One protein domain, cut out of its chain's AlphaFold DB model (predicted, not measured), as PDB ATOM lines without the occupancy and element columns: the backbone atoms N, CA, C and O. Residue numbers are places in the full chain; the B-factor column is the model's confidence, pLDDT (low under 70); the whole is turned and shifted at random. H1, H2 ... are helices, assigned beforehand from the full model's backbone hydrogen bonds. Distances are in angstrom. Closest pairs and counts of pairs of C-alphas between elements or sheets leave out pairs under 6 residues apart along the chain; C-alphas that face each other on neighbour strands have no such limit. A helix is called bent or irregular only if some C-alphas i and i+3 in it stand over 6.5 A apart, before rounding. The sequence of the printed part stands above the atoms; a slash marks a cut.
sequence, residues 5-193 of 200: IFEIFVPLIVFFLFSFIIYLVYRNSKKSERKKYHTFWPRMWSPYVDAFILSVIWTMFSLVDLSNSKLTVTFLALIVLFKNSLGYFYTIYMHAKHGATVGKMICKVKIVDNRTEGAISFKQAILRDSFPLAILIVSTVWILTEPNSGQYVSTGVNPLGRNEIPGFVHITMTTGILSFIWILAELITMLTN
ATOM      1  N   ILE A   5     197.529 195.064 334.870       76.69
ATOM      2  CA  ILE A   5     196.261 194.566 334.326       76.69
ATOM      3  C   ILE A   5     195.122 195.507 334.746       76.69
ATOM      4  O   ILE A   5     194.303 195.912 333.927       76.69
ATOM      5  N   PHE A   6     195.079 195.923 336.008       81.81
ATOM      6  CA  PHE A   6     194.015 196.793 336.502       81.81
ATOM      7  C   PHE A   6     194.014 198.165 335.807       81.81
ATOM      8  O   PHE A   6     192.953 198.658 335.430       81.81
ATOM      9  N   GLU A   7     195.191 198.746 335.559       79.25
ATOM     10  CA  GLU A   7     195.324 200.043 334.875       79.25
ATOM     11  C   GLU A   7     194.854 200.015 333.419       79.25
ATOM     12  O   GLU A   7     194.343 201.012 332.916       79.25
ATOM     13  N   ILE A   8     194.976 198.866 332.752       80.31
ATOM     14  CA  ILE A   8     194.534 198.685 331.368       80.31
ATOM     15  C   ILE A   8     193.032 198.378 331.304       80.31
ATOM     16  O   ILE A   8     192.296 198.973 330.513       80.31
ATOM     17  N   PHE A   9     192.555 197.443 332.128       85.00
ATOM     18  CA  PHE A   9     191.192 196.922 332.009       85.00
ATOM     19  C   PHE A   9     190.130 197.852 332.602       85.00
ATOM     20  O   PHE A   9     189.016 197.902 332.079       85.00
ATOM     21  N   VAL A  10     190.442 198.622 333.650       87.69
ATOM     22  CA  VAL A  10     189.457 199.530 334.265       87.69
ATOM     23  C   VAL A  10     188.991 200.625 333.298       87.69
ATOM     24  O   VAL A  10     187.776 200.752 333.119       87.69
ATOM     25  N   PRO A  11     189.877 201.370 332.603       87.00
ATOM     26  CA  PRO A  11     189.449 202.339 331.595       87.00
ATOM     27  C   PRO A  11     188.608 201.706 330.484       87.00
ATOM     28  O   PRO A  11     187.596 202.281 330.086       87.00
ATOM     29  N   LEU A  12     188.972 200.506 330.018       88.25
ATOM     30  CA  LEU A  12     188.212 199.789 328.988       88.25
ATOM     31  C   LEU A  12     186.788 199.457 329.436       88.25
ATOM     32  O   LEU A  12     185.848 199.661 328.669       88.25
ATOM     33  N   ILE A  13     186.614 198.984 330.673       90.75
ATOM     34  CA  ILE A  13     185.290 198.698 331.238       90.75
ATOM     35  C   ILE A  13     184.463 199.983 331.324       90.75
ATOM     36  O   ILE A  13     183.295 199.988 330.934       90.75
ATOM     37  N   VAL A  14     185.060 201.091 331.773       90.69
ATOM     38  CA  VAL A  14     184.376 202.393 331.845       90.69
ATOM     39  C   VAL A  14     183.939 202.861 330.453       90.69
ATOM     40  O   VAL A  14     182.770 203.207 330.262       90.69
ATOM     41  N   PHE A  15     184.833 202.814 329.461       90.19
ATOM     42  CA  PHE A  15     184.511 203.171 328.078       90.19
ATOM     43  C   PHE A  15     183.430 202.268 327.478       90.19
ATOM     44  O   PHE A  15     182.538 202.763 326.780       90.19
ATOM     45  N   PHE A  16     183.473 200.967 327.770       93.69
ATOM     46  CA  PHE A  16     182.461 200.012 327.337       93.69
ATOM     47  C   PHE A  16     181.088 200.348 327.923       93.69
ATOM     48  O   PHE A  16     180.126 200.493 327.171       93.69
ATOM     49  N   LEU A  17     180.995 200.528 329.244       94.31
ATOM     50  CA  LEU A  17     179.737 200.850 329.923       94.31
ATOM     51  C   LEU A  17     179.142 202.155 329.391       94.31
ATOM     52  O   LEU A  17     177.953 202.210 329.077       94.31
ATOM     53  N   PHE A  18     179.969 203.186 329.216       93.69
ATOM     54  CA  PHE A  18     179.514 204.468 328.689       93.69
ATOM     55  C   PHE A  18     179.032 204.353 327.234       93.69
ATOM     56  O   PHE A  18     177.949 204.832 326.892       93.69
ATOM     57  N   SER A  19     179.780 203.638 326.388       92.19
ATOM     58  CA  SER A  19     179.396 203.370 324.995       92.19
ATOM     59  C   SER A  19     178.110 202.551 324.898       92.19
ATOM     60  O   SER A  19     177.266 202.813 324.040       92.19
ATOM     61  N   PHE A  20     177.927 201.589 325.803       94.25
ATOM     62  CA  PHE A  20     176.722 200.777 325.886       94.25
ATOM     63  C   PHE A  20     175.506 201.610 326.301       94.25
ATOM     64  O   PHE A  20     174.451 201.502 325.675       94.25
ATOM     65  N   ILE A  21     175.653 202.512 327.278       94.62
ATOM     66  CA  ILE A  21     174.599 203.464 327.659       94.62
ATOM     67  C   ILE A  21     174.219 204.345 326.465       94.62
ATOM     68  O   ILE A  21     173.034 204.461 326.146       94.62
ATOM     69  N   ILE A  22     175.199 204.916 325.757       92.81
ATOM     70  CA  ILE A  22     174.953 205.723 324.550       92.81
ATOM     71  C   ILE A  22     174.180 204.900 323.511       92.81
ATOM     72  O   ILE A  22     173.166 205.360 322.978       92.81
ATOM     73  N   TYR A  23     174.604 203.664 323.254       93.00
ATOM     74  CA  TYR A  23     173.900 202.764 322.347       93.00
ATOM     75  C   TYR A  23     172.440 202.537 322.772       93.00
ATOM     76  O   TYR A  23     171.533 202.678 321.945       93.00
ATOM     77  N   LEU A  24     172.183 202.259 324.053       93.06
ATOM     78  CA  LEU A  24     170.827 202.062 324.577       93.06
ATOM     79  C   LEU A  24     169.950 203.311 324.427       93.06
ATOM     80  O   LEU A  24     168.778 203.189 324.060       93.06
ATOM     81  N   VAL A  25     170.510 204.502 324.654       92.12
ATOM     82  CA  VAL A  25     169.799 205.780 324.490       92.12
ATOM     83  C   VAL A  25     169.404 206.010 323.028       92.12
ATOM     84  O   VAL A  25     168.288 206.455 322.743       92.12
ATOM     85  N   TYR A  26     170.284 205.690 322.075       90.75
ATOM     86  CA  TYR A  26     170.066 206.028 320.663       90.75
ATOM     87  C   TYR A  26     169.447 204.917 319.806       90.75
ATOM     88  O   TYR A  26     168.880 205.243 318.753       90.75
ATOM     89  N   ARG A  27     169.456 203.643 320.238       89.12
ATOM     90  CA  ARG A  27     168.933 202.512 319.438       89.12
ATOM     91  C   ARG A  27     167.507 202.766 318.931       89.12
ATOM     92  O   ARG A  27     167.247 202.688 317.729       89.12
ATOM     93  N   ASN A  28     166.628 203.241 319.816       86.06
ATOM     94  CA  ASN A  28     165.206 203.465 319.527       86.06
ATOM     95  C   ASN A  28     164.874 204.909 319.116       86.06
ATOM     96  O   ASN A  28     163.718 205.224 318.837       86.06
ATOM     97  N   SER A  29     165.866 205.802 319.049       83.00
ATOM     98  CA  SER A  29     165.635 207.209 318.710       83.00
ATOM     99  C   SER A  29     165.199 207.362 317.248       83.00
ATOM    100  O   SER A  29     165.960 207.042 316.334       83.00
ATOM    101  N   LYS A  30     163.981 207.851 316.989       76.62
ATOM    102  CA  LYS A  30     163.537 208.227 315.635       76.62
ATOM    103  C   LYS A  30     163.841 209.707 315.398       76.62
ATOM    104  O   LYS A  30     163.388 210.567 316.154       76.62
ATOM    105  N   LYS A  31     164.596 210.027 314.342       68.38
ATOM    106  CA  LYS A  31     164.817 211.420 313.931       68.38
ATOM    107  C   LYS A  31     163.610 211.916 313.137       68.38
ATOM    108  O   LYS A  31     163.392 211.479 312.017       68.38
ATOM    109  N   SER A  32     162.837 212.830 313.718       66.44
ATOM    110  CA  SER A  32     161.805 213.590 313.002       66.44
ATOM    111  C   SER A  32     162.433 214.732 312.196       66.44
ATOM    112  O   SER A  32     163.382 215.347 312.686       66.44
ATOM    113  N   GLU A  33     161.847 215.110 311.059       64.00
ATOM    114  CA  GLU A  33     162.253 216.272 310.238       64.00
ATOM    115  C   GLU A  33     162.439 217.562 311.059       64.00
ATOM    116  O   GLU A  33     163.459 218.240 310.941       64.00
ATOM    117  N   ARG A  34     161.536 217.834 312.015       62.59
ATOM    118  CA  ARG A  34     161.626 218.988 312.937       62.59
ATOM    119  C   ARG A  34     162.895 219.019 313.803       62.59
ATOM    120  O   ARG A  34     163.234 220.054 314.360       62.59
ATOM    121  N   LYS A  35     163.612 217.898 313.921       69.00
ATOM    122  CA  LYS A  35     164.849 217.755 314.706       69.00
ATOM    123  C   LYS A  35     166.096 217.598 313.824       69.00
ATOM    124  O   LYS A  35     167.152 217.266 314.362       69.00
ATOM    125  N   LYS A  36     166.013 217.863 312.506       72.38
ATOM    126  CA  LYS A  36     167.117 217.685 311.534       72.38
ATOM    127  C   LYS A  36     168.440 218.292 312.022       72.38
ATOM    128  O   LYS A  36     169.474 217.633 311.935       72.38
ATOM    129  N   TYR A  37     168.399 219.489 312.613       73.50
ATOM    130  CA  TYR A  37     169.597 220.194 313.089       73.50
ATOM    131  C   TYR A  37     169.903 220.011 314.581       73.50
ATOM    132  O   TYR A  37     171.015 220.316 315.006       73.50
ATOM    133  N   HIS A  38     168.996 219.441 315.381       76.62
ATOM    134  CA  HIS A  38     169.201 219.212 316.820       76.62
ATOM    135  C   HIS A  38     170.138 218.022 317.073       76.62
ATOM    136  O   HIS A  38     169.736 216.963 317.550       76.62
ATOM    137  N   THR A  39     171.410 218.196 316.715       81.44
ATOM    138  CA  THR A  39     172.432 217.142 316.737       81.44
ATOM    139  C   THR A  39     173.526 217.365 317.776       81.44
ATOM    140  O   THR A  39     174.466 216.582 317.799       81.44
ATOM    141  N   PHE A  40     173.378 218.348 318.671       85.44
ATOM    142  CA  PHE A  40     174.367 218.660 319.709       85.44
ATOM    143  C   PHE A  40     174.741 217.437 320.566       85.44
ATOM    144  O   PHE A  40     175.865 216.959 320.471       85.44
ATOM    145  N   TRP A  41     173.792 216.862 321.320       87.62
ATOM    146  CA  TRP A  41     174.054 215.681 322.158       87.62
ATOM    147  C   TRP A  41     174.553 214.472 321.353       87.62
ATOM    148  O   TRP A  41     175.597 213.932 321.708       87.62
ATOM    149  N   PRO A  42     173.906 214.084 320.231       88.75
ATOM    150  CA  PRO A  42     174.435 213.027 319.370       88.75
ATOM    151  C   PRO A  42     175.898 213.232 318.946       88.75
ATOM    152  O   PRO A  42     176.667 212.278 318.897       88.75
ATOM    153  N   ARG A  43     176.289 214.470 318.624       87.62
ATOM    154  CA  ARG A  43     177.652 214.803 318.195       87.62
ATOM    155  C   ARG A  43     178.637 214.813 319.350       87.62
ATOM    156  O   ARG A  43     179.751 214.356 319.149       87.62
ATOM    157  N   MET A  44     178.229 215.271 320.529       88.06
ATOM    158  CA  MET A  44     179.077 215.279 321.720       88.06
ATOM    159  C   MET A  44     179.357 213.868 322.251       88.06
ATOM    160  O   MET A  44     180.466 213.599 322.698       88.06
ATOM    161  N   TRP A  45     178.381 212.957 322.181       90.31
ATOM    162  CA  TRP A  45     178.545 211.590 322.688       90.31
ATOM    163  C   TRP A  45     179.222 210.645 321.699       90.31
ATOM    164  O   TRP A  45     179.919 209.723 322.116       90.31
ATOM    165  N   SER A  46     179.065 210.879 320.392       92.50
ATOM    166  CA  SER A  46     179.634 209.998 319.365       92.50
ATOM    167  C   SER A  46     181.142 209.703 319.498       92.50
ATOM    168  O   SER A  46     181.497 208.533 319.343       92.50
ATOM    169  N   PRO A  47     182.024 210.662 319.856       91.12
ATOM    170  CA  PRO A  47     183.455 210.404 319.969       91.12
ATOM    171  C   PRO A  47     183.804 209.446 321.109       91.12
ATOM    172  O   PRO A  47     184.831 208.791 321.025       91.12
ATOM    173  N   TYR A  48     182.967 209.311 322.146       91.50
ATOM    174  CA  TYR A  48     183.220 208.358 323.235       91.50
ATOM    175  C   TYR A  48     183.119 206.907 322.761       91.50
ATOM    176  O   TYR A  48     183.921 206.070 323.163       91.50
ATOM    177  N   VAL A  49     182.168 206.620 321.867       94.31
ATOM    178  CA  VAL A  49     182.045 205.294 321.247       94.31
ATOM    179  C   VAL A  49     183.238 205.023 320.332       94.31
ATOM    180  O   VAL A  49     183.808 203.936 320.364       94.31
ATOM    181  N   ASP A  50     183.637 206.013 319.530       94.06
ATOM    182  CA  ASP A  50     184.811 205.885 318.661       94.06
ATOM    183  C   ASP A  50     186.093 205.687 319.492       94.06
ATOM    184  O   ASP A  50     186.914 204.829 319.170       94.06
ATOM    185  N   ALA A  51     186.229 206.410 320.608       90.81
ATOM    186  CA  ALA A  51     187.333 206.266 321.553       90.81
ATOM    187  C   ALA A  51     187.368 204.870 322.181       90.81
ATOM    188  O   ALA A  51     188.447 204.298 322.289       90.81
ATOM    189  N   PHE A  52     186.218 204.281 322.527       93.44
ATOM    190  CA  PHE A  52     186.170 202.897 322.999       93.44
ATOM    191  C   PHE A  52     186.721 201.924 321.947       93.44
ATOM    192  O   PHE A  52     187.623 201.143 322.251       93.44
ATOM    193  N   ILE A  53     186.258 202.016 320.697       92.31
ATOM    194  CA  ILE A  53     186.722 201.143 319.603       92.31
ATOM    195  C   ILE A  53     188.237 201.275 319.404       92.31
ATOM    196  O   ILE A  53     188.946 200.270 319.325       92.31
ATOM    197  N   LEU A  54     188.747 202.509 319.365       91.31
ATOM    198  CA  LEU A  54     190.179 202.767 319.206       91.31
ATOM    199  C   LEU A  54     190.989 202.339 320.439       91.31
ATOM    200  O   LEU A  54     192.100 201.837 320.284       91.31
ATOM    201  N   SER A  55     190.435 202.464 321.648       89.75
ATOM    202  CA  SER A  55     191.109 202.074 322.894       89.75
ATOM    203  C   SER A  55     191.375 200.573 322.977       89.75
ATOM    204  O   SER A  55     192.433 200.172 323.466       89.75
ATOM    205  N   VAL A  56     190.476 199.740 322.437       89.69
ATOM    206  CA  VAL A  56     190.694 198.289 322.333       89.69
ATOM    207  C   VAL A  56     191.912 198.012 321.454       89.69
ATOM    208  O   VAL A  56     192.812 197.283 321.863       89.69
ATOM    209  N   ILE A  57     191.994 198.662 320.288       88.25
ATOM    210  CA  ILE A  57     193.134 198.519 319.373       88.25
ATOM    211  C   ILE A  57     194.424 199.001 320.047       88.25
ATOM    212  O   ILE A  57     195.435 198.302 320.030       88.25
ATOM    213  N   TRP A  58     194.402 200.170 320.691       85.38
ATOM    214  CA  TRP A  58     195.568 200.703 321.396       85.38
ATOM    215  C   TRP A  58     196.030 199.822 322.553       85.38
ATOM    216  O   TRP A  58     197.236 199.738 322.780       85.38
ATOM    217  N   THR A  59     195.099 199.154 323.237       84.00
ATOM    218  CA  THR A  59     195.417 198.186 324.288       84.00
ATOM    219  C   THR A  59     196.127 196.967 323.713       84.00
ATOM    220  O   THR A  59     197.122 196.513 324.268       84.00
ATOM    221  N   MET A  60     195.684 196.463 322.557       82.69
ATOM    222  CA  MET A  60     196.397 195.377 321.878       82.69
ATOM    223  C   MET A  60     197.840 195.781 321.546       82.69
ATOM    224  O   MET A  60     198.751 194.989 321.761       82.69
ATOM    225  N   PHE A  61     198.067 197.027 321.112       78.88
ATOM    226  CA  PHE A  61     199.422 197.550 320.896       78.88
ATOM    227  C   PHE A  61     200.241 197.686 322.185       78.88
ATOM    228  O   PHE A  61     201.452 197.516 322.122       78.88
ATOM    229  N   SER A  62     199.633 197.999 323.335       73.94
ATOM    230  CA  SER A  62     200.368 198.090 324.608       73.94
ATOM    231  C   SER A  62     200.692 196.732 325.226       73.94
ATOM    232  O   SER A  62     201.625 196.642 326.013       73.94
ATOM    233  N   LEU A  63     199.934 195.684 324.886       72.44
ATOM    234  CA  LEU A  63     200.245 194.309 325.294       72.44
ATOM    235  C   LEU A  63     201.444 193.735 324.526       72.44
ATOM    236  O   LEU A  63     202.077 192.790 324.992       72.44
ATOM    237  N   VAL A  64     201.768 194.303 323.362       72.38
ATOM    238  CA  VAL A  64     203.024 194.028 322.666       72.38
ATOM    239  C   VAL A  64     204.122 194.797 323.398       72.38
ATOM    240  O   VAL A  64     204.295 195.996 323.197       72.38
ATOM    241  N   ASP A  65     204.830 194.110 324.293       60.47
ATOM    242  CA  ASP A  65     205.894 194.709 325.095       60.47
ATOM    243  C   ASP A  65     207.091 195.112 324.216       60.47
ATOM    244  O   ASP A  65     207.956 194.308 323.864       60.47
ATOM    245  N   LEU A  66     207.128 196.391 323.846       61.62
ATOM    246  CA  LEU A  66     208.231 196.996 323.101       61.62
ATOM    247  C   LEU A  66     209.402 197.386 324.015       61.62
ATOM    248  O   LEU A  66     210.473 197.709 323.496       61.62
ATOM    249  N   SER A  67     209.241 197.338 325.343       54.44
ATOM    250  CA  SER A  67     210.269 197.787 326.296       54.44
ATOM    251  C   SER A  67     211.485 196.854 326.351       54.44
ATOM    252  O   SER A  67     212.603 197.315 326.565       54.44
ATOM    253  N   ASN A  68     211.297 195.564 326.051       51.72
ATOM    254  CA  ASN A  68     212.370 194.562 325.977       51.72
ATOM    255  C   ASN A  68     212.977 194.395 324.575       51.72
ATOM    256  O   ASN A  68     213.844 193.547 324.344       51.72
ATOM    257  N   SER A  69     212.515 195.180 323.605       57.75
ATOM    258  CA  SER A  69     212.971 195.066 322.229       57.75
ATOM    259  C   SER A  69     214.238 195.905 322.017       57.75
ATOM    260  O   SER A  69     214.299 197.072 322.395       57.75
ATOM    261  N   LYS A  70     215.269 195.342 321.371       63.03
ATOM    262  CA  LYS A  70     216.482 196.079 320.946       63.03
ATOM    263  C   LYS A  70     216.198 197.027 319.766       63.03
ATOM    264  O   LYS A  70     217.036 197.197 318.883       63.03
ATOM    265  N   LEU A  71     214.982 197.563 319.683       67.31
ATOM    266  CA  LEU A  71     214.557 198.414 318.588       67.31
ATOM    267  C   LEU A  71     215.203 199.784 318.755       67.31
ATOM    268  O   LEU A  71     215.182 200.386 319.827       67.31
ATOM    269  N   THR A  72     215.779 200.286 317.668       69.88
ATOM    270  CA  THR A  72     216.326 201.640 317.619       69.88
ATOM    271  C   THR A  72     215.230 202.650 317.962       69.88
ATOM    272  O   THR A  72     214.070 202.462 317.585       69.88
ATOM    273  N   VAL A  73     215.598 203.762 318.605       69.12
ATOM    274  CA  VAL A  73     214.689 204.882 318.924       69.12
ATOM    275  C   VAL A  73     213.843 205.291 317.710       69.12
ATOM    276  O   VAL A  73     212.638 205.483 317.840       69.12
ATOM    277  N   THR A  74     214.437 205.314 316.513       68.94
ATOM    278  CA  THR A  74     213.753 205.599 315.241       68.94
ATOM    279  C   THR A  74     212.600 204.638 314.941       68.94
ATOM    280  O   THR A  74     211.559 205.055 314.442       68.94
ATOM    281  N   PHE A  75     212.749 203.350 315.247       75.19
ATOM    282  CA  PHE A  75     211.710 202.359 314.983       75.19
ATOM    283  C   PHE A  75     210.567 202.447 316.003       75.19
ATOM    284  O   PHE A  75     209.401 202.397 315.619       75.19
ATOM    285  N   LEU A  76     210.880 202.680 317.284       73.06
ATOM    286  CA  LEU A  76     209.872 202.957 318.319       73.06
ATOM    287  C   LEU A  76     209.045 204.202 317.976       73.06
ATOM    288  O   LEU A  76     207.818 204.188 318.051       73.06
ATOM    289  N   ALA A  77     209.718 205.251 317.514       72.00
ATOM    290  CA  ALA A  77     209.108 206.463 316.994       72.00
ATOM    291  C   ALA A  77     208.113 206.208 315.849       72.00
ATOM    292  O   ALA A  77     206.998 206.731 315.869       72.00
ATOM    293  N   LEU A  78     208.489 205.380 314.867       77.06
ATOM    294  CA  LEU A  78     207.606 205.008 313.758       77.06
ATOM    295  C   LEU A  78     206.381 204.219 314.233       77.06
ATOM    296  O   LEU A  78     205.279 204.466 313.742       77.06
ATOM    297  N   ILE A  79     206.538 203.320 315.212       79.06
ATOM    298  CA  ILE A  79     205.407 202.598 315.812       79.06
ATOM    299  C   ILE A  79     204.456 203.570 316.515       79.06
ATOM    300  O   ILE A  79     203.241 203.478 316.331       79.06
ATOM    301  N   VAL A  80     204.985 204.517 317.294       76.19
ATOM    302  CA  VAL A  80     204.175 205.538 317.978       76.19
ATOM    303  C   VAL A  80     203.431 206.407 316.961       76.19
ATOM    304  O   VAL A  80     202.225 206.622 317.108       76.19
ATOM    305  N   LEU A  81     204.107 206.844 315.892       79.38
ATOM    306  CA  LEU A  81     203.485 207.592 314.796       79.38
ATOM    307  C   LEU A  81     202.363 206.781 314.146       79.38
ATOM    308  O   LEU A  81     201.256 207.293 313.976       79.38
ATOM    309  N   PHE A  82     202.617 205.514 313.820       84.50
ATOM    310  CA  PHE A  82     201.626 204.629 313.215       84.50
ATOM    311  C   PHE A  82     200.405 204.441 314.126       84.50
ATOM    312  O   PHE A  82     199.268 204.635 313.691       84.50
ATOM    313  N   LYS A  83     200.636 204.155 315.414       83.00
ATOM    314  CA  LYS A  83     199.592 203.988 316.437       83.00
ATOM    315  C   LYS A  83     198.702 205.229 316.557       83.00
ATOM    316  O   LYS A  83     197.478 205.096 316.584       83.00
ATOM    317  N   ASN A  84     199.300 206.421 316.612       81.12
ATOM    318  CA  ASN A  84     198.557 207.678 316.737       81.12
ATOM    319  C   ASN A  84     197.846 208.069 315.431       81.12
ATOM    320  O   ASN A  84     196.748 208.623 315.463       81.12
ATOM    321  N   SER A  85     198.427 207.731 314.277       87.50
ATOM    322  CA  SER A  85     197.834 208.006 312.961       87.50
ATOM    323  C   SER A  85     196.620 207.126 312.667       87.50
ATOM    324  O   SER A  85     195.736 207.529 311.911       87.50
ATOM    325  N   LEU A  86     196.538 205.938 313.278       90.00
ATOM    326  CA  LEU A  86     195.458 204.973 313.059       90.00
ATOM    327  C   LEU A  86     194.064 205.572 313.313       90.00
ATOM    328  O   LEU A  86     193.130 205.296 312.561       90.00
ATOM    329  N   GLY A  87     193.936 206.432 314.329       90.00
ATOM    330  CA  GLY A  87     192.686 207.135 314.626       90.00
ATOM    331  C   GLY A  87     192.240 208.049 313.480       90.00
ATOM    332  O   GLY A  87     191.072 208.028 313.100       90.00
ATOM    333  N   TYR A  88     193.172 208.782 312.869       91.75
ATOM    334  CA  TYR A  88     192.883 209.659 311.731       91.75
ATOM    335  C   TYR A  88     192.582 208.878 310.453       91.75
ATOM    336  O   TYR A  88     191.661 209.225 309.717       91.75
ATOM    337  N   PHE A  89     193.299 207.780 310.197       92.69
ATOM    338  CA  PHE A  89     192.957 206.892 309.084       92.69
ATOM    339  C   PHE A  89     191.545 206.329 309.237       92.69
ATOM    340  O   PHE A  89     190.776 206.329 308.272       92.69
ATOM    341  N   TYR A  90     191.183 205.915 310.454       94.56
ATOM    342  CA  TYR A  90     189.834 205.475 310.782       94.56
ATOM    343  C   TYR A  90     188.793 206.569 310.502       94.56
ATOM    344  O   TYR A  90     187.824 206.307 309.784       94.56
ATOM    345  N   THR A  91     188.980 207.798 311.004       93.50
ATOM    346  CA  THR A  91     187.996 208.876 310.801       93.50
ATOM    347  C   THR A  91     187.867 209.257 309.333       93.50
ATOM    348  O   THR A  91     186.748 209.279 308.821       93.50
ATOM    349  N   ILE A  92     188.982 209.483 308.632       94.44
ATOM    350  CA  ILE A  92     188.998 209.891 307.220       94.44
ATOM    351  C   ILE A  92     188.317 208.830 306.352       94.44
ATOM    352  O   ILE A  92     187.442 209.161 305.545       94.44
ATOM    353  N   TYR A  93     188.666 207.554 306.542       95.81
ATOM    354  CA  TYR A  93     188.070 206.453 305.788       95.81
ATOM    355  C   TYR A  93     186.563 206.346 306.033       95.81
ATOM    356  O   TYR A  93     185.777 206.288 305.085       95.81
ATOM    357  N   MET A  94     186.143 206.354 307.301       96.00
ATOM    358  CA  MET A  94     184.733 206.226 307.673       96.00
ATOM    359  C   MET A  94     183.902 207.416 307.185       96.00
ATOM    360  O   MET A  94     182.792 207.247 306.675       96.00
ATOM    361  N   HIS A  95     184.451 208.625 307.273       94.94
ATOM    362  CA  HIS A  95     183.838 209.839 306.749       94.94
ATOM    363  C   HIS A  95     183.663 209.782 305.229       94.94
ATOM    364  O   HIS A  95     182.566 210.055 304.744       94.94
ATOM    365  N   ALA A  96     184.695 209.386 304.485       93.44
ATOM    366  CA  ALA A  96     184.637 209.341 303.027       93.44
ATOM    367  C   ALA A  96     183.751 208.204 302.494       93.44
ATOM    368  O   ALA A  96     182.988 208.402 301.552       93.44
ATOM    369  N   LYS A  97     183.825 207.009 303.093       94.19
ATOM    370  CA  LYS A  97     183.095 205.828 302.608       94.19
ATOM    371  C   LYS A  97     181.659 205.761 303.117       94.19
ATOM    372  O   LYS A  97     180.760 205.371 302.378       94.19
ATOM    373  N   HIS A  98     181.441 206.111 304.381       93.94
ATOM    374  CA  HIS A  98     180.155 205.912 305.049       93.94
ATOM    375  C   HIS A  98     179.473 207.216 305.485       93.94
ATOM    376  O   HIS A  98     178.321 207.192 305.923       93.94
ATOM    377  N   GLY A  99     180.148 208.365 305.372       92.81
ATOM    378  CA  GLY A  99     179.611 209.660 305.798       92.81
ATOM    379  C   GLY A  99     179.511 209.826 307.317       92.81
ATOM    380  O   GLY A  99     178.890 210.781 307.779       92.81
ATOM    381  N   ALA A 100     180.061 208.903 308.110       94.50
ATOM    382  CA  ALA A 100     180.020 208.914 309.573       94.50
ATOM    383  C   ALA A 100     181.002 207.878 310.144       94.50
ATOM    384  O   ALA A 100     181.237 206.853 309.516       94.50
ATOM    385  N   THR A 101     181.534 208.118 311.343       95.88
ATOM    386  CA  THR A 101     182.205 207.094 312.167       95.88
ATOM    387  C   THR A 101     181.183 206.172 312.833       95.88
ATOM    388  O   THR A 101     179.985 206.468 312.823       95.88
ATOM    389  N   VAL A 102     181.628 205.066 313.433       95.75
ATOM    390  CA  VAL A 102     180.728 204.098 314.087       95.75
ATOM    391  C   VAL A 102     179.935 204.768 315.210       95.75
ATOM    392  O   VAL A 102     178.711 204.646 315.262       95.75
ATOM    393  N   GLY A 103     180.591 205.561 316.054       94.50
ATOM    394  CA  GLY A 103     179.934 206.332 317.102       94.50
ATOM    395  C   GLY A 103     178.892 207.299 316.550       94.50
ATOM    396  O   GLY A 103     177.777 207.394 317.075       94.50
ATOM    397  N   LYS A 104     179.201 207.971 315.434       93.00
ATOM    398  CA  LYS A 104     178.244 208.855 314.751       93.00
ATOM    399  C   LYS A 104     177.076 208.075 314.156       93.00
ATOM    400  O   LYS A 104     175.947 208.549 314.262       93.00
ATOM    401  N   MET A 105     177.300 206.882 313.606       94.38
ATOM    402  CA  MET A 105     176.231 206.003 313.115       94.38
ATOM    403  C   MET A 105     175.282 205.587 314.238       94.38
ATOM    404  O   MET A 105     174.067 205.711 314.074       94.38
ATOM    405  N   ILE A 106     175.815 205.184 315.398       93.75
ATOM    406  CA  ILE A 106     175.010 204.854 316.587       93.75
ATOM    407  C   ILE A 106     174.178 206.064 317.019       93.75
ATOM    408  O   ILE A 106     172.973 205.950 317.234       93.75
ATOM    409  N   CYS A 107     174.790 207.249 317.043       91.62
ATOM    410  CA  CYS A 107     174.117 208.508 317.369       91.62
ATOM    411  C   CYS A 107     173.243 209.059 316.216       91.62
ATOM    412  O   CYS A 107     172.650 210.138 316.324       91.62
ATOM    413  N   LYS A 108     173.146 208.334 315.092       90.25
ATOM    414  CA  LYS A 108     172.400 208.693 313.874       90.25
ATOM    415  C   LYS A 108     172.826 210.036 313.273       90.25
ATOM    416  O   LYS A 108     172.018 210.736 312.660       90.25
ATOM    417  N   VAL A 109     174.073 210.450 313.475       90.19
ATOM    418  CA  VAL A 109     174.681 211.661 312.909       90.19
ATOM    419  C   VAL A 109     175.324 211.318 311.574       90.19
ATOM    420  O   VAL A 109     176.097 210.372 311.480       90.19
ATOM    421  N   LYS A 110     175.039 212.129 310.555       89.69
ATOM    422  CA  LYS A 110     175.678 212.044 309.243       89.69
ATOM    423  C   LYS A 110     176.448 213.326 308.960       89.69
ATOM    424  O   LYS A 110     176.024 214.415 309.358       89.69
ATOM    425  N   ILE A 111     177.574 213.172 308.287       90.19
ATOM    426  CA  ILE A 111     178.386 214.249 307.742       90.19
ATOM    427  C   ILE A 111     178.032 214.371 306.275       90.19
ATOM    428  O   ILE A 111     177.939 213.375 305.556       90.19
ATOM    429  N   VAL A 112     177.789 215.605 305.869       90.62
ATOM    430  CA  VAL A 112     177.332 215.926 304.531       90.62
ATOM    431  C   VAL A 112     178.106 217.107 303.993       90.62
ATOM    432  O   VAL A 112     178.593 217.940 304.760       90.62
ATOM    433  N   ASP A 113     178.199 217.166 302.675       91.00
ATOM    434  CA  ASP A 113     178.795 218.286 301.975       91.00
ATOM    435  C   ASP A 113     178.034 219.590 302.270       91.00
ATOM    436  O   ASP A 113     176.802 219.628 302.325       91.00
ATOM    437  N   ASN A 114     178.778 220.679 302.454       86.31
ATOM    438  CA  ASN A 114     178.207 221.964 302.847       86.31
ATOM    439  C   ASN A 114     177.279 222.560 301.771       86.31
ATOM    440  O   ASN A 114     176.314 223.245 302.126       86.31
ATOM    441  N   ARG A 115     177.573 222.303 300.484       86.75
ATOM    442  CA  ARG A 115     176.865 222.869 299.323       86.75
ATOM    443  C   ARG A 115     175.717 221.977 298.857       86.75
ATOM    444  O   ARG A 115     174.628 222.477 298.613       86.75
ATOM    445  N   THR A 116     175.964 220.677 298.740       88.62
ATOM    446  CA  THR A 116     175.029 219.706 298.149       88.62
ATOM    447  C   THR A 116     174.210 218.935 299.188       88.62
ATOM    448  O   THR A 116     173.267 218.248 298.819       88.62
ATOM    449  N   GLU A 117     174.570 219.000 300.480       86.00
ATOM    450  CA  GLU A 117     174.059 218.113 301.548       86.00
ATOM    451  C   GLU A 117     174.204 216.601 301.229       86.00
ATOM    452  O   GLU A 117     173.616 215.750 301.902       86.00
ATOM    453  N   GLY A 118     175.030 216.259 300.232       88.19
ATOM    454  CA  GLY A 118     175.346 214.898 299.804       88.19
ATOM    455  C   GLY A 118     176.492 214.263 300.593       88.19
ATOM    456  O   GLY A 118     176.943 214.788 301.611       88.19
ATOM    457  N   ALA A 119     176.967 213.102 300.137       92.50
ATOM    458  CA  ALA A 119     178.143 212.455 300.722       92.50
ATOM    459  C   ALA A 119     179.413 213.284 300.469       92.50
ATOM    460  O   ALA A 119     179.559 213.901 299.416       92.50
ATOM    461  N   ILE A 120     180.332 213.278 301.435       93.38
ATOM    462  CA  ILE A 120     181.627 213.946 301.295       93.38
ATOM    463  C   ILE A 120     182.626 213.053 300.556       93.38
ATOM    464  O   ILE A 120     182.633 211.835 300.710       93.38
ATOM    465  N   SER A 121     183.497 213.673 299.767       93.81
ATOM    466  CA  SER A 121     184.611 212.993 299.100       93.81
ATOM    467  C   SER A 121     185.791 212.744 300.052       93.81
ATOM    468  O   SER A 121     185.916 213.390 301.093       93.81
ATOM    469  N   PHE A 122     186.729 211.875 299.659       94.44
ATOM    470  CA  PHE A 122     187.987 211.666 300.396       94.44
ATOM    471  C   PHE A 122     188.775 212.960 300.614       94.44
ATOM    472  O   PHE A 122     189.281 213.193 301.708       94.44
ATOM    473  N   LYS A 123     188.835 213.840 299.605       94.25
ATOM    474  CA  LYS A 123     189.518 215.137 299.727       94.25
ATOM    475  C   LYS A 123     188.890 216.003 300.819       94.25
ATOM    476  O   LYS A 123     189.603 216.637 301.587       94.25
ATOM    477  N   GLN A 124     187.563 215.991 300.921       93.81
ATOM    478  CA  GLN A 124     186.836 216.729 301.954       93.81
ATOM    479  C   GLN A 124     187.003 216.101 303.338       93.81
ATOM    480  O   GLN A 124     187.140 216.828 304.316       93.81
ATOM    481  N   ALA A 125     187.047 214.768 303.425       93.81
ATOM    482  CA  ALA A 125     187.342 214.071 304.673       93.81
ATOM    483  C   ALA A 125     188.754 214.396 305.198       93.81
ATOM    484  O   ALA A 125     188.910 214.663 306.385       93.81
ATOM    485  N   ILE A 126     189.760 214.453 304.317       93.75
ATOM    486  CA  ILE A 126     191.128 214.859 304.683       93.75
ATOM    487  C   ILE A 126     191.163 216.327 305.113       93.75
ATOM    488  O   ILE A 126     191.755 216.645 306.138       93.75
ATOM    489  N   LEU A 127     190.521 217.226 304.358       93.06
ATOM    490  CA  LEU A 127     190.505 218.655 304.686       93.06
ATOM    491  C   LEU A 127     189.870 218.912 306.057       93.06
ATOM    492  O   LEU A 127     190.382 219.713 306.835       93.06
ATOM    493  N   ARG A 128     188.792 218.191 306.370       89.88
ATOM    494  CA  ARG A 128     188.123 218.229 307.671       89.88
ATOM    495  C   ARG A 128     189.066 217.863 308.820       89.88
ATOM    496  O   ARG A 128     189.081 218.556 309.830       89.88
ATOM    497  N   ASP A 129     189.829 216.786 308.664       90.62
ATOM    498  CA  ASP A 129     190.723 216.278 309.713       90.62
ATOM    499  C   ASP A 129     192.144 216.890 309.613       90.62
ATOM    500  O   ASP A 129     193.047 216.492 310.348       90.62
ATOM    501  N   SER A 130     192.355 217.889 308.742       91.31
ATOM    502  CA  SER A 130     193.679 218.455 308.435       91.31
ATOM    503  C   SER A 130     194.333 219.187 309.605       91.31
ATOM    504  O   SER A 130     195.535 219.037 309.806       91.31
ATOM    505  N   PHE A 131     193.572 219.945 310.400       90.69
ATOM    506  CA  PHE A 131     194.122 220.685 311.539       90.69
ATOM    507  C   PHE A 131     194.604 219.748 312.664       90.69
ATOM    508  O   PHE A 131     195.778 219.832 313.036       90.69
ATOM    509  N   PRO A 132     193.791 218.790 313.154       88.50
ATOM    510  CA  PRO A 132     194.275 217.760 314.076       88.50
ATOM    511  C   PRO A 132     195.454 216.939 313.524       88.50
ATOM    512  O   PRO A 132     196.403 216.646 314.251       88.50
ATOM    513  N   LEU A 133     195.431 216.614 312.227       89.56
ATOM    514  CA  LEU A 133     196.509 215.878 311.567       89.56
ATOM    515  C   LEU A 133     197.807 216.702 311.506       89.56
ATOM    516  O   LEU A 133     198.883 216.157 311.739       89.56
ATOM    517  N   ALA A 134     197.727 218.016 311.279       90.38
ATOM    518  CA  ALA A 134     198.882 218.908 311.338       90.38
ATOM    519  C   ALA A 134     199.486 218.964 312.751       90.38
ATOM    520  O   ALA A 134     200.704 218.849 312.894       90.38
ATOM    521  N   ILE A 135     198.651 219.052 313.798       88.75
ATOM    522  CA  ILE A 135     199.109 218.978 315.196       88.75
ATOM    523  C   ILE A 135     199.827 217.646 315.455       88.75
ATOM    524  O   ILE A 135     200.901 217.635 316.063       88.75
ATOM    525  N   LEU A 136     199.278 216.524 314.972       86.94
ATOM    526  CA  LEU A 136     199.916 215.212 315.103       86.94
ATOM    527  C   LEU A 136     201.299 215.185 314.434       86.94
ATOM    528  O   LEU A 136     202.261 214.714 315.040       86.94
ATOM    529  N   ILE A 137     201.413 215.680 313.201       87.38
ATOM    530  CA  ILE A 137     202.687 215.673 312.468       87.38
ATOM    531  C   ILE A 137     203.723 216.538 313.186       87.38
ATOM    532  O   ILE A 137     204.820 216.058 313.457       87.38
ATOM    533  N   VAL A 138     203.373 217.780 313.539       87.06
ATOM    534  CA  VAL A 138     204.289 218.717 314.213       87.06
ATOM    535  C   VAL A 138     204.759 218.155 315.551       87.06
ATOM    536  O   VAL A 138     205.955 218.145 315.833       87.06
ATOM    537  N   SER A 139     203.829 217.636 316.356       83.38
ATOM    538  CA  SER A 139     204.166 217.038 317.649       83.38
ATOM    539  C   SER A 139     205.057 215.813 317.509       83.38
ATOM    540  O   SER A 139     205.998 215.655 318.282       83.38
ATOM    541  N   THR A 140     204.820 214.984 316.490       79.81
ATOM    542  CA  THR A 140     205.664 213.817 316.252       79.81
ATOM    543  C   THR A 140     207.062 214.231 315.821       79.81
ATOM    544  O   THR A 140     208.018 213.777 316.438       79.81
ATOM    545  N   VAL A 141     207.202 215.121 314.830       83.25
ATOM    546  CA  VAL A 141     208.514 215.615 314.371       83.25
ATOM    547  C   VAL A 141     209.320 216.169 315.538       83.25
ATOM    548  O   VAL A 141     210.486 215.812 315.682       83.25
ATOM    549  N   TRP A 142     208.691 216.955 316.413       80.94
ATOM    550  CA  TRP A 142     209.379 217.486 317.584       80.94
ATOM    551  C   TRP A 142     209.879 216.374 318.512       80.94
ATOM    552  O   TRP A 142     211.045 216.383 318.906       80.94
ATOM    553  N   ILE A 143     209.038 215.385 318.839       77.06
ATOM    554  CA  ILE A 143     209.448 214.245 319.678       77.06
ATOM    555  C   ILE A 143     210.665 213.523 319.075       77.06
ATOM    556  O   ILE A 143     211.539 213.086 319.823       77.06
ATOM    557  N   LEU A 144     210.758 213.426 317.743       76.75
ATOM    558  CA  LEU A 144     211.906 212.811 317.061       76.75
ATOM    559  C   LEU A 144     213.185 213.643 317.140       76.75
ATOM    560  O   LEU A 144     214.273 213.072 317.119       76.75
ATOM    561  N   THR A 145     213.067 214.970 317.191       79.00
ATOM    562  CA  THR A 145     214.217 215.882 317.231       79.00
ATOM    563  C   THR A 145     214.712 216.175 318.643       79.00
ATOM    564  O   THR A 145     215.839 216.633 318.798       79.00
ATOM    565  N   GLU A 146     213.892 215.920 319.666       76.44
ATOM    566  CA  GLU A 146     214.231 216.176 321.066       76.44
ATOM    567  C   GLU A 146     215.315 215.192 321.560       76.44
ATOM    568  O   GLU A 146     215.074 213.977 321.617       76.44
ATOM    569  N   PRO A 147     216.498 215.682 321.970       65.94
ATOM    570  CA  PRO A 147     217.522 214.841 322.574       65.94
ATOM    571  C   PRO A 147     216.967 214.153 323.828       65.94
ATOM    572  O   PRO A 147     216.349 214.788 324.677       65.94
ATOM    573  N   ASN A 148     217.204 212.848 323.969       66.44
ATOM    574  CA  ASN A 148     216.762 212.013 325.101       66.44
ATOM    575  C   ASN A 148     215.270 211.619 325.139       66.44
ATOM    576  O   ASN A 148     214.873 210.882 326.047       66.44
ATOM    577  N   SER A 149     214.450 211.990 324.145       65.62
ATOM    578  CA  SER A 149     213.043 211.545 324.078       65.62
ATOM    579  C   SER A 149     212.910 210.017 324.054       65.62
ATOM    580  O   SER A 149     212.045 209.454 324.723       65.62
ATOM    581  N   GLY A 150     213.824 209.328 323.363       63.12
ATOM    582  CA  GLY A 150     213.856 207.868 323.282       63.12
ATOM    583  C   GLY A 150     214.052 207.171 324.632       63.12
ATOM    584  O   GLY A 150     213.417 206.147 324.880       63.12
ATOM    585  N   GLN A 151     214.881 207.727 325.524       61.56
ATOM    586  CA  GLN A 151     215.101 207.158 326.860       61.56
ATOM    587  C   GLN A 151     213.855 207.286 327.736       61.56
ATOM    588  O   GLN A 151     213.474 206.319 328.389       61.56
ATOM    589  N   TYR A 152     213.162 208.426 327.692       62.31
ATOM    590  CA  TYR A 152     211.909 208.580 328.429       62.31
ATOM    591  C   TYR A 152     210.801 207.678 327.879       62.31
ATOM    592  O   TYR A 152     210.121 206.995 328.638       62.31
ATOM    593  N   VAL A 153     210.628 207.645 326.554       62.38
ATOM    594  CA  VAL A 153     209.592 206.829 325.899       62.38
ATOM    595  C   VAL A 153     209.795 205.333 326.169       62.38
ATOM    596  O   VAL A 153     208.815 204.603 326.276       62.38
ATOM    597  N   SER A 154     211.043 204.878 326.303       59.03
ATOM    598  CA  SER A 154     211.366 203.467 326.569       59.03
ATOM    599  C   SER A 154     211.350 203.088 328.050       59.03
ATOM    600  O   SER A 154     210.913 201.988 328.377       59.03
ATOM    601  N   THR A 155     211.819 203.961 328.946       58.03
ATOM    602  CA  THR A 155     212.034 203.612 330.367       58.03
ATOM    603  C   THR A 155     211.050 204.276 331.327       58.03
ATOM    604  O   THR A 155     210.974 203.886 332.488       58.03
ATOM    605  N   GLY A 156     210.320 205.302 330.879       59.50
ATOM    606  CA  GLY A 156     209.487 206.149 331.736       59.50
ATOM    607  C   GLY A 156     210.283 207.003 332.733       59.50
ATOM    608  O   GLY A 156     209.686 207.671 333.576       59.50
ATOM    609  N   VAL A 157     211.618 206.985 332.663       62.69
ATOM    610  CA  VAL A 157     212.502 207.732 333.562       62.69
ATOM    611  C   VAL A 157     212.864 209.064 332.926       62.69
ATOM    612  O   VAL A 157     213.261 209.124 331.765       62.69
ATOM    613  N   ASN A 158     212.757 210.138 333.709       66.06
ATOM    614  CA  ASN A 158     213.200 211.464 333.307       66.06
ATOM    615  C   ASN A 158     214.735 211.522 333.176       66.06
ATOM    616  O   ASN A 158     215.411 211.462 334.207       66.06
ATOM    617  N   PRO A 159     215.290 211.671 331.956       62.62
ATOM    618  CA  PRO A 159     216.738 211.710 331.752       62.62
ATOM    619  C   PRO A 159     217.384 212.996 332.292       62.62
ATOM    620  O   PRO A 159     218.594 213.027 332.491       62.62
ATOM    621  N   LEU A 160     216.589 214.035 332.565       67.56
ATOM    622  CA  LEU A 160     217.032 215.338 333.068       67.56
ATOM    623  C   LEU A 160     216.941 215.461 334.608       67.56
ATOM    624  O   LEU A 160     217.253 216.498 335.185       67.56
ATOM    625  N   GLY A 161     216.530 214.396 335.308       67.62
ATOM    626  CA  GLY A 161     216.363 214.389 336.766       67.62
ATOM    627  C   GLY A 161     214.965 214.817 337.242       67.62
ATOM    628  O   GLY A 161     214.092 215.164 336.456       67.62
ATOM    629  N   ARG A 162     214.704 214.741 338.558       62.53
ATOM    630  CA  ARG A 162     213.344 214.899 339.132       62.53
ATOM    631  C   ARG A 162     212.730 216.300 338.998       62.53
ATOM    632  O   ARG A 162     211.515 216.406 339.116       62.53
ATOM    633  N   ASN A 163     213.537 217.339 338.779       70.94
ATOM    634  CA  ASN A 163     213.083 218.735 338.833       70.94
ATOM    635  C   ASN A 163     212.972 219.409 337.460       70.94
ATOM    636  O   ASN A 163     212.429 220.506 337.375       70.94
ATOM    637  N   GLU A 164     213.466 218.778 336.397       70.00
ATOM    638  CA  GLU A 164     213.352 219.319 335.045       70.00
ATOM    639  C   GLU A 164     212.146 218.696 334.353       70.00
ATOM    640  O   GLU A 164     211.983 217.481 334.360       70.00
ATOM    641  N   ILE A 165     211.274 219.512 333.766       68.31
ATOM    642  CA  ILE A 165     210.166 218.997 332.960       68.31
ATOM    643  C   ILE A 165     210.738 218.693 331.570       68.31
ATOM    644  O   ILE A 165     211.224 219.612 330.911       68.31
ATOM    645  N   PRO A 166     210.702 217.437 331.093       69.94
ATOM    646  CA  PRO A 166     211.220 217.112 329.770       69.94
ATOM    647  C   PRO A 166     210.493 217.898 328.680       69.94
ATOM    648  O   PRO A 166     209.267 218.041 328.736       69.94
ATOM    649  N   GLY A 167     211.214 218.314 327.634       71.31
ATOM    650  CA  GLY A 167     210.635 219.030 326.493       71.31
ATOM    651  C   GLY A 167     209.400 218.332 325.909       71.31
ATOM    652  O   GLY A 167     208.391 218.977 325.628       71.31
ATOM    653  N   PHE A 168     209.394 216.994 325.850       70.62
ATOM    654  CA  PHE A 168     208.240 216.245 325.337       70.62
ATOM    655  C   PHE A 168     206.964 216.369 326.198       70.62
ATOM    656  O   PHE A 168     205.854 216.288 325.658       70.62
ATOM    657  N   VAL A 169     207.087 216.575 327.518       75.25
ATOM    658  CA  VAL A 169     205.928 216.814 328.396       75.25
ATOM    659  C   VAL A 169     205.286 218.141 328.017       75.25
ATOM    660  O   VAL A 169     204.071 218.195 327.833       75.25
ATOM    661  N   HIS A 170     206.093 219.184 327.798       79.00
ATOM    662  CA  HIS A 170     205.597 220.478 327.331       79.00
ATOM    663  C   HIS A 170     204.872 220.365 325.989       79.00
ATOM    664  O   HIS A 170     203.798 220.949 325.832       79.00
ATOM    665  N   ILE A 171     205.388 219.568 325.047       79.44
ATOM    666  CA  ILE A 171     204.704 219.310 323.770       79.44
ATOM    667  C   ILE A 171     203.365 218.629 324.015       79.44
ATOM    668  O   ILE A 171     202.360 219.076 323.479       79.44
ATOM    669  N   THR A 172     203.339 217.567 324.823       77.12
ATOM    670  CA  THR A 172     202.125 216.775 325.067       77.12
ATOM    671  C   THR A 172     201.044 217.618 325.745       77.12
ATOM    672  O   THR A 172     199.866 217.529 325.402       77.12
ATOM    673  N   MET A 173     201.435 218.496 326.672       84.56
ATOM    674  CA  MET A 173     200.521 219.461 327.285       84.56
ATOM    675  C   MET A 173     200.043 220.502 326.267       84.56
ATOM    676  O   MET A 173     198.847 220.772 326.186       84.56
ATOM    677  N   THR A 174     200.950 221.053 325.456       86.50
ATOM    678  CA  THR A 174     200.616 222.067 324.443       86.50
ATOM    679  C   THR A 174     199.673 221.507 323.381       86.50
ATOM    680  O   THR A 174     198.669 222.137 323.054       86.50
ATOM    681  N   THR A 175     199.935 220.303 322.871       84.81
ATOM    682  CA  THR A 175     199.068 219.630 321.898       84.81
ATOM    683  C   THR A 175     197.716 219.297 322.513       84.81
ATOM    684  O   THR A 175     196.697 219.542 321.872       84.81
ATOM    685  N   GLY A 176     197.684 218.845 323.772       86.50
ATOM    686  CA  GLY A 176     196.449 218.635 324.526       86.50
ATOM    687  C   GLY A 176     195.605 219.907 324.648       86.50
ATOM    688  O   GLY A 176     194.403 219.875 324.385       86.50
ATOM    689  N   ILE A 177     196.234 221.044 324.964       90.56
ATOM    690  CA  ILE A 177     195.566 222.353 325.028       90.56
ATOM    691  C   ILE A 177     195.029 222.757 323.650       90.56
ATOM    692  O   ILE A 177     193.868 223.152 323.545       90.56
ATOM    693  N   LEU A 178     195.821 222.623 322.582       90.81
ATOM    694  CA  LEU A 178     195.383 222.951 321.220       90.81
ATOM    695  C   LEU A 178     194.211 222.073 320.763       90.81
ATOM    696  O   LEU A 178     193.246 222.584 320.193       90.81
ATOM    697  N   SER A 179     194.254 220.769 321.045       86.75
ATOM    698  CA  SER A 179     193.144 219.853 320.766       86.75
ATOM    699  C   SER A 179     191.891 220.219 321.561       86.75
ATOM    700  O   SER A 179     190.789 220.193 321.012       86.75
ATOM    701  N   PHE A 180     192.036 220.610 322.828       88.81
ATOM    702  CA  PHE A 180     190.915 221.068 323.646       88.81
ATOM    703  C   PHE A 180     190.295 222.362 323.103       88.81
ATOM    704  O   PHE A 180     189.075 222.436 322.947       88.81
ATOM    705  N   ILE A 181     191.120 223.349 322.737       92.62
ATOM    706  CA  ILE A 181     190.670 224.596 322.101       92.62
ATOM    707  C   ILE A 181     189.923 224.294 320.799       92.62
ATOM    708  O   ILE A 181     188.869 224.875 320.550       92.62
ATOM    709  N   TRP A 182     190.425 223.361 319.990       90.38
ATOM    710  CA  TRP A 182     189.767 222.948 318.753       90.38
ATOM    711  C   TRP A 182     188.380 222.342 319.000       90.38
ATOM    712  O   TRP A 182     187.403 222.753 318.373       90.38
ATOM    713  N   ILE A 183     188.261 221.427 319.967       87.25
ATOM    714  CA  ILE A 183     186.969 220.839 320.358       87.25
ATOM    715  C   ILE A 183     186.014 221.922 320.872       87.25
ATOM    716  O   ILE A 183     184.839 221.938 320.500       87.25
ATOM    717  N   LEU A 184     186.500 222.855 321.696       90.62
ATOM    718  CA  LEU A 184     185.694 223.981 322.164       90.62
ATOM    719  C   LEU A 184     185.219 224.858 321.007       90.62
ATOM    720  O   LEU A 184     184.044 225.219 320.972       90.62
ATOM    721  N   ALA A 185     186.083 225.161 320.037       91.19
ATOM    722  CA  ALA A 185     185.705 225.919 318.850       91.19
ATOM    723  C   ALA A 185     184.602 225.201 318.052       91.19
ATOM    724  O   ALA A 185     183.622 225.830 317.641       91.19
ATOM    725  N   GLU A 186     184.692 223.877 317.887       88.44
ATOM    726  CA  GLU A 186     183.633 223.077 317.259       88.44
ATOM    727  C   GLU A 186     182.315 223.116 318.046       88.44
ATOM    728  O   GLU A 186     181.243 223.251 317.453       88.44
ATOM    729  N   LEU A 187     182.367 223.032 319.376       88.44
ATOM    730  CA  LEU A 187     181.168 223.090 320.215       88.44
ATOM    731  C   LEU A 187     180.521 224.479 320.183       88.44
ATOM    732  O   LEU A 187     179.309 224.585 319.987       88.44
ATOM    733  N   ILE A 188     181.319 225.540 320.321       90.38
ATOM    734  CA  ILE A 188     180.848 226.930 320.286       90.38
ATOM    735  C   ILE A 188     180.208 227.228 318.930       90.38
ATOM    736  O   ILE A 188     179.090 227.742 318.885       90.38
ATOM    737  N   THR A 189     180.859 226.857 317.825       89.62
ATOM    738  CA  THR A 189     180.298 227.052 316.477       89.62
ATOM    739  C   THR A 189     179.000 226.280 316.271       89.62
ATOM    740  O   THR A 189     178.053 226.825 315.709       89.62
ATOM    741  N   MET A 190     178.874 225.058 316.795       87.19
ATOM    742  CA  MET A 190     177.607 224.318 316.734       87.19
ATOM    743  C   MET A 190     176.484 224.955 317.559       87.19
ATOM    744  O   MET A 190     175.311 224.801 317.207       87.19
ATOM    745  N   LEU A 191     176.806 225.626 318.667       87.19
ATOM    746  CA  LEU A 191     175.816 226.300 319.507       87.19
ATOM    747  C   LEU A 191     175.351 227.626 318.900       87.19
ATOM    748  O   LEU A 191     174.177 227.968 319.043       87.19
ATOM    749  N   THR A 192     176.240 228.336 318.202       87.19
ATOM    750  CA  THR A 192     175.962 229.662 317.627       87.19
ATOM    751  C   THR A 192     175.466 229.611 316.180       87.19
ATOM    752  O   THR A 192     174.745 230.506 315.744       87.19
ATOM    753  N   ASN A 193     175.794 228.565 315.418       85.75
ATOM    754  CA  ASN A 193     175.366 228.426 314.028       85.75
ATOM    755  C   ASN A 193     173.893 227.983 313.926       85.75
ATOM    756  O   ASN A 193     173.485 226.991 314.530       85.75
TER     757      ASN A 193
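This is residues 5 to 193 of the 200 residues of the protein "Putative RDD family protein" of uncultured Desulfobacteraceae bacterium (UniProt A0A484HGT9). What shape do these coordinates make? Five long helices run up and down along one axis as a loose bundle: H2, H3, H6 and H8 follow one another round an open curve, with H1 packed along H2 beyond it. Short H4 and H5 pack at one end of the bundle, on H2 and H3, and short H7 sits near the other end. What is it made of, and how large is it? The 189 printed residues hold eight named helices, H1 to H8 in chain order, and no named strand, an all helix class. It is only just compact, close to loose, with a radius of gyration of the C-alphas of 19.2 A and an elongated outline of 60 by 36 by 31 A.

How does the printed part open? H1, residues 5 to 27, and H2, residues 40 to 63, form a helical hairpin and touch at Ser 19 and Val 49, C-alphas 5.0 A apart, at a shallow tilt of 31 degrees, opposite ways. H2 has a kink of 27 degrees near residue 54 and is only just irregular, C-alphas 44 and 47 being 6.8 A apart. What follows H2? With residues 54 to 61 alone it only just touches H3, residues 73 to 98, by 3 pairs of C-alphas within 8 A, closest Leu 54 and Gly 87 at 6.8 A; this hairpin has a steep tilt of 37 degrees, only just past shallow. H4, residues 102 to 106, touches H2 at Gly 103 and Ser 46, C-alphas 4.3 A apart, and H5, residues 122 to 128, touches H3 at Phe 122 and Ala 96, 4.9 A between C-alphas. Where do the later helices stand? H6, residues 130 to 145, touches H3, closest C-alphas Thr 140 and Leu 81 at 6.8 A, and H8, residues 167 to 192, closest Ile 143 and Phe 168 at 6.1 A, each at a shallow tilt of 6 degrees, opposite ways. H7, residues 149 to 155, touches no helix, and H3 and H8 are apart. Are the helix backbones complete? Every O i to N i+4 pair is within hydrogen-bond range in H4 to H8, against 17 of 19 in H1, 16 of 20 in H2 and 20 of 22 in H3.

Where does H1 begin? C-alpha 5 is at (196.261, 194.566, 334.326), and H1 is 32.1 A long. How long are the others? H2 spans 36.0 A, H3 37.2 A, H6 22.5 A and H8 37.3 A, ending with C-alpha 192 at (175.962, 229.662, 317.627).

Which C-alphas are farthest apart? Those of Glu 33 and Gly 161, at 60.3 A. Is anything cut, or long? The printed part has no cut, and the links H1 to H2, H4 to H5 and H7 to H8 are long. Where is confidence low? The pLDDT is under 70 at residues 31 to 35, 65 to 74, 147 to 162 and 165 to 166.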